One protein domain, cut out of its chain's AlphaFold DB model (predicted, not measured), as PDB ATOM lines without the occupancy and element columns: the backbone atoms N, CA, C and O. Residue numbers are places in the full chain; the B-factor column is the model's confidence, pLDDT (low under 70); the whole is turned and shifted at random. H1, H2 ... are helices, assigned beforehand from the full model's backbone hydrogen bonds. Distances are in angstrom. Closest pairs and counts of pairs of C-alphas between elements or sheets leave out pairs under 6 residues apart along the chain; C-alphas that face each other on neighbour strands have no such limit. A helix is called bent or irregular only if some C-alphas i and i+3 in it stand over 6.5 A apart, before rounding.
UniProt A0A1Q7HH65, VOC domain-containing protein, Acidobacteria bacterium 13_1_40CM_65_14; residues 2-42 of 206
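AT A GLANCE: This is residues 2 to 42 of the 206 residues of the protein "VOC domain-containing protein" of Acidobacteria bacterium 13_1_40CM_65_14 (UniProt A0A1Q7HH65). Picture a flat zigzag of three helices, with the longest helix, H2, in the middle, H1 folded back along one side of it, and the short H3 folded back on the other side near H2's far end. H1 and H2 make a nearly straight-sided helical hairpin, while H3 meets H2 at a wider angle and lies apart from H1. The printed part has 41 residues with three named helices, in the order H1, H2, H3 along the chain, and no named strand; its class is all helix. It is only just loose, close to compact, with a radius of gyration of the C-alphas of 11.0 A, and its C-alphas span 32 by 20 by 7 A.

HOW THE PARTS SIT: Start from H2, residues 19 to 31, and look first toward H1, residues 2 to 13. The two touch, and their closest C-alphas, those of Leu 8 and Leu 22, are 6.5 A apart. Their lines stand at a shallow tilt of 12 degrees and they run opposite ways, a helical hairpin with centres 11.0 A apart. Now look at residues 27 to 31 of H2, which alone touch H3, residues 37 to 42. The closest C-alphas of these two helices are those of Ala 31 and Ala 37, 4.9 A apart. H2 and H3 run opposite ways at a steep tilt of 41 degrees, and they too form a helical hairpin. H1 and H3 are apart. Along the backbones of H1, H2 and H3, each O i to N i+4 pair is within hydrogen-bond range.

IN THESE COORDINATES: Find C-alpha 19 at (156.412, 193.991, 183.529); from there H2 runs 18.3 A to C-alpha 31 at (146.824, 183.297, 194.853). Go back to C-alpha 2 at (138.259, 190.619, 184.628), where H1 begins; it runs 16.3 A to C-alpha 13. H3 is shorter, 8.6 A from C-alpha 37 to C-alpha 42, which you find at (156.991, 181.508, 197.009). None of these helices is bent.

THE WHOLE: The two C-alphas farthest apart are those of Asp 14 and Gly 36, at 32.1 A, and the outline is flat. From the first printed C-alpha, Glu 2, to the last, Gln 42, the distance is 24.2 A. The printed part has no cut. The links from H1 to H2 and from H2 to H3 are both tight, with 5 residues each, and no link is long. Look in the B-factor column for the confidence: the mean pLDDT of the printed part is 72.9, and residue 2 and residues 28 to 42 are under 70. H3 has a mean pLDDT of 54, against 83 for H1 and 74 for H2.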
ATOM      1  N   GLU A   2     137.918 189.995 185.923       61.41
ATOM      2  CA  GLU A   2     138.259 190.619 184.628       61.41
ATOM      3  C   GLU A   2     138.530 192.133 184.696       61.41
ATOM      4  O   GLU A   2     139.523 192.588 184.141       61.41
ATOM      5  N   GLY A   3     137.740 192.910 185.450       74.19
ATOM      6  CA  GLY A   3     137.965 194.360 185.592       74.19
ATOM      7  C   GLY A   3     139.279 194.745 186.291       74.19
ATOM      8  O   GLY A   3     139.851 195.788 185.991       74.19
ATOM      9  N   ILE A   4     139.793 193.884 187.180       76.50
ATOM     10  CA  ILE A   4     141.070 194.106 187.881       76.50
ATOM     11  C   ILE A   4     142.236 193.810 186.934       76.50
ATOM     12  O   ILE A   4     143.180 194.588 186.850       76.50
ATOM     13  N   ILE A   5     142.148 192.714 186.173       78.81
ATOM     14  CA  ILE A   5     143.167 192.334 185.186       78.81
ATOM     15  C   ILE A   5     143.232 193.368 184.055       78.81
ATOM     16  O   ILE A   5     144.324 193.767 183.660       78.81
ATOM     17  N   ALA A   6     142.082 193.859 183.585       83.75
ATOM     18  CA  ALA A   6     142.013 194.905 182.566       83.75
ATOM     19  C   ALA A   6     142.625 196.238 183.041       83.75
ATOM     20  O   ALA A   6     143.287 196.915 182.259       83.75
ATOM     21  N   GLY A   7     142.447 196.598 184.318       86.12
ATOM     22  CA  GLY A   7     143.106 197.764 184.917       86.12
ATOM     23  C   GLY A   7     144.626 197.604 184.991       86.12
ATOM     24  O   GLY A   7     145.355 198.482 184.544       86.12
ATOM     25  N   LEU A   8     145.102 196.445 185.459       87.31
ATOM     26  CA  LEU A   8     146.534 196.127 185.523       87.31
ATOM     27  C   LEU A   8     147.196 196.125 184.135       87.31
ATOM     28  O   LEU A   8     148.313 196.610 183.985       87.31
ATOM     29  N   LEU A   9     146.519 195.600 183.113       86.50
ATOM     30  CA  LEU A   9     147.018 195.648 181.738       86.50
ATOM     31  C   LEU A   9     147.107 197.085 181.222       86.50
ATOM     32  O   LEU A   9     148.144 197.456 180.683       86.50
ATOM     33  N   ARG A  10     146.085 197.911 181.468       90.69
ATOM     34  CA  ARG A  10     146.093 199.324 181.068       90.69
ATOM     35  C   ARG A  10     147.217 200.107 181.746       90.69
ATOM     36  O   ARG A  10     147.910 200.864 181.082       90.69
ATOM     37  N   ASP A  11     147.455 199.893 183.037       88.19
ATOM     38  CA  ASP A  11     148.551 200.563 183.749       88.19
ATOM     39  C   ASP A  11     149.937 200.100 183.269       88.19
ATOM     40  O   ASP A  11     150.896 200.871 183.308       88.19
ATOM     41  N   PHE A  12     150.057 198.856 182.793       89.19
ATOM     42  CA  PHE A  12     151.273 198.369 182.139       89.19
ATOM     43  C   PHE A  12     151.466 198.986 180.748       89.19
ATOM     44  O   PHE A  12     152.560 199.454 180.441       89.19
ATOM     45  N   GLU A  13     150.414 199.028 179.927       90.06
ATOM     46  CA  GLU A  13     150.430 199.630 178.585       90.06
ATOM     47  C   GLU A  13     150.702 201.143 178.631       90.06
ATOM     48  O   GLU A  13     151.450 201.658 177.803       90.06
ATOM     49  N   ASP A  14     150.185 201.836 179.650       91.62
ATOM     50  CA  ASP A  14     150.438 203.256 179.923       91.62
ATOM     51  C   ASP A  14     151.828 203.521 180.547       91.62
ATOM     52  O   ASP A  14     152.169 204.669 180.839       91.62
ATOM     53  N   GLY A  15     152.621 202.480 180.831       83.94
ATOM     54  CA  GLY A  15     153.949 202.597 181.448       83.94
ATOM     55  C   GLY A  15     153.947 202.981 182.934       83.94
ATOM     56  O   GLY A  15     155.008 203.207 183.515       83.94
ATOM     57  N   LYS A  16     152.777 203.025 183.583       87.81
ATOM     58  CA  LYS A  16     152.631 203.270 185.033       87.81
ATOM     59  C   LYS A  16     153.050 202.062 185.871       87.81
ATOM     60  O   LYS A  16     153.229 202.178 187.083       87.81
ATOM     61  N   MET A  17     153.201 200.905 185.232       87.62
ATOM     62  CA  MET A  17     153.608 199.658 185.854       87.62
ATOM     63  C   MET A  17     154.663 198.943 185.007       87.62
ATOM     64  O   MET A  17     154.557 198.841 183.791       87.62
ATOM     65  N   THR A  18     155.679 198.386 185.661       83.44
ATOM     66  CA  THR A  18     156.688 197.545 185.003       83.44
ATOM     67  C   THR A  18     156.158 196.131 184.756       83.44
ATOM     68  O   THR A  18     155.303 195.629 185.488       83.44
ATOM     69  N   ARG A  19     156.750 195.406 183.796       80.56
ATOM     70  CA  ARG A  19     156.412 193.991 183.529       80.56
ATOM     71  C   ARG A  19     156.496 193.122 184.791       80.56
ATOM     72  O   ARG A  19     155.703 192.204 184.971       80.56
ATOM     73  N   ARG A  20     157.449 193.416 185.684       78.94
ATOM     74  CA  ARG A  20     157.624 192.710 186.962       78.94
ATOM     75  C   ARG A  20     156.447 192.951 187.906       78.94
ATOM     76  O   ARG A  20     155.941 191.993 188.480       78.94
ATOM     77  N   GLN A  21     156.020 194.202 188.049       75.94
ATOM     78  CA  GLN A  21     154.877 194.562 188.888       75.94
ATOM     79  C   GLN A  21     153.575 193.974 188.330       75.94
ATOM     80  O   GLN A  21     152.783 193.451 189.107       75.94
ATOM     81  N   LEU A  22     153.398 193.937 187.001       83.50
ATOM     82  CA  LEU A  22     152.254 193.264 186.376       83.50
ATOM     83  C   LEU A  22     152.211 191.776 186.752       83.50
ATOM     84  O   LEU A  22     151.190 191.283 187.226       83.50
ATOM     85  N   ILE A  23     153.334 191.069 186.591       80.69
ATOM     86  CA  ILE A  23     153.445 189.641 186.926       80.69
ATOM     87  C   ILE A  23     153.175 189.400 188.418       80.69
ATOM     88  O   ILE A  23     152.474 188.452 188.763       80.69
ATOM     89  N   GLN A  24     153.693 190.253 189.304       74.38
ATOM     90  CA  GLN A  24     153.469 190.140 190.749       74.38
ATOM     91  C   GLN A  24     152.002 190.368 191.127       74.38
ATOM     92  O   GLN A  24     151.445 189.579 191.887       74.38
ATOM     93  N   SER A  25     151.363 191.394 190.566       79.12
ATOM     94  CA  SER A  25     149.952 191.706 190.817       79.12
ATOM     95  C   SER A  25     149.022 190.603 190.309       79.12
ATOM     96  O   SER A  25     148.086 190.214 191.006       79.12
ATOM     97  N   LEU A  26     149.311 190.035 189.134       79.25
ATOM     98  CA  LEU A  26     148.573 188.887 188.598       79.25
ATOM     99  C   LEU A  26     148.803 187.614 189.424       79.25
ATOM    100  O   LEU A  26     147.853 186.876 189.682       79.25
ATOM    101  N   ALA A  27     150.032 187.369 189.887       70.38
ATOM    102  CA  ALA A  27     150.346 186.237 190.756       70.38
ATOM    103  C   ALA A  27     149.636 186.339 192.119       70.38
ATOM    104  O   ALA A  27     149.108 185.337 192.603       70.38
ATOM    105  N   LEU A  28     149.558 187.537 192.714       68.56
ATOM    106  CA  LEU A  28     148.771 187.778 193.931       68.56
ATOM    107  C   LEU A  28     147.269 187.574 193.691       68.56
ATOM    108  O   LEU A  28     146.600 186.949 194.512       68.56
ATOM    109  N   ALA A  29     146.740 188.063 192.564       67.94
ATOM    110  CA  ALA A  29     145.333 187.882 192.212       67.94
ATOM    111  C   ALA A  29     144.977 186.397 192.020       67.94
ATOM    112  O   ALA A  29     143.924 185.962 192.478       67.94
ATOM    113  N   ALA A  30     145.869 185.606 191.414       61.72
ATOM    114  CA  ALA A  30     145.708 184.158 191.262       61.72
ATOM    115  C   ALA A  30     145.816 183.403 192.603       61.72
ATOM    116  O   ALA A  30     145.100 182.427 192.829       61.72
ATOM    117  N   ALA A  31     146.658 183.881 193.525       57.91
ATOM    118  CA  ALA A  31     146.824 183.297 194.853       57.91
ATOM    119  C   ALA A  31     145.588 183.443 195.762       57.91
ATOM    120  O   ALA A  31     145.418 182.648 196.684       57.91
ATOM    121  N   ALA A  32     144.710 184.414 195.490       56.91
ATOM    122  CA  ALA A  32     143.463 184.613 196.231       56.91
ATOM    123  C   ALA A  32     142.346 183.618 195.848       56.91
ATOM    124  O   ALA A  32     141.352 183.515 196.562       56.91
ATOM    125  N   VAL A  33     142.492 182.892 194.732       58.75
ATOM    126  CA  VAL A  33     141.451 182.002 194.175       58.75
ATOM    127  C   VAL A  33     141.732 180.525 194.462       58.75
ATOM    128  O   VAL A  33     140.817 179.707 194.457       58.75
ATOM    129  N   VAL A  34     142.996 180.176 194.724       56.72
ATOM    130  CA  VAL A  34     143.435 178.799 194.969       56.72
ATOM    131  C   VAL A  34     144.192 178.741 196.298       56.72
ATOM    132  O   VAL A  34     145.323 179.236 196.374       56.72
ATOM    133  N   PRO A  35     143.617 178.125 197.349       51.88
ATOM    134  CA  PRO A  35     144.324 177.887 198.602       51.88
ATOM    135  C   PRO A  35     145.641 177.147 198.328       51.88
ATOM    136  O   PRO A  35     145.640 176.057 197.763       51.88
ATOM    137  N   GLY A  36     146.773 177.758 198.686       56.44
ATOM    138  CA  GLY A  36     148.110 177.182 198.494       56.44
ATOM    139  C   GLY A  36     148.883 177.664 197.258       56.44
ATOM    140  O   GLY A  36     150.091 177.455 197.206       56.44
ATOM    141  N   ALA A  37     148.276 178.392 196.311       56.16
ATOM    142  CA  ALA A  37     149.011 178.932 195.154       56.16
ATOM    143  C   ALA A  37     150.069 179.989 195.544       56.16
ATOM    144  O   ALA A  37     151.130 180.059 194.918       56.16
ATOM    145  N   ALA A  38     149.845 180.736 196.634       53.25
ATOM    146  CA  ALA A  38     150.859 181.609 197.239       53.25
ATOM    147  C   ALA A  38     152.112 180.833 197.683       53.25
ATOM    148  O   ALA A  38     153.231 181.313 197.501       53.25
ATOM    149  N   ALA A  39     151.930 179.618 198.214       54.34
ATOM    150  CA  ALA A  39     153.028 178.774 198.669       54.34
ATOM    151  C   ALA A  39     153.835 178.237 197.478       54.34
ATOM    152  O   ALA A  39     155.059 178.298 197.500       54.34
ATOM    153  N   VAL A  40     153.183 177.809 196.391       54.97
ATOM    154  CA  VAL A  40     153.879 177.319 195.183       54.97
ATOM    155  C   VAL A  40     154.678 178.440 194.497       54.97
ATOM    156  O   VAL A  40     155.823 178.227 194.095       54.97
ATOM    157  N   ALA A  41     154.126 179.660 194.433       52.09
ATOM    158  CA  ALA A  41     154.814 180.831 193.881       52.09
ATOM    159  C   ALA A  41     155.994 181.309 194.755       52.09
ATOM    160  O   ALA A  41     157.032 181.702 194.220       52.09
ATOM    161  N   GLN A  42     155.878 181.233 196.088       50.97
ATOM    162  CA  GLN A  42     156.991 181.508 197.009       50.97
ATOM    163  C   GLN A  42     158.088 180.439 196.930       50.97
ATOM    164  O   GLN A  42     159.269 180.783 196.923       50.97
TER     165      GLN A  42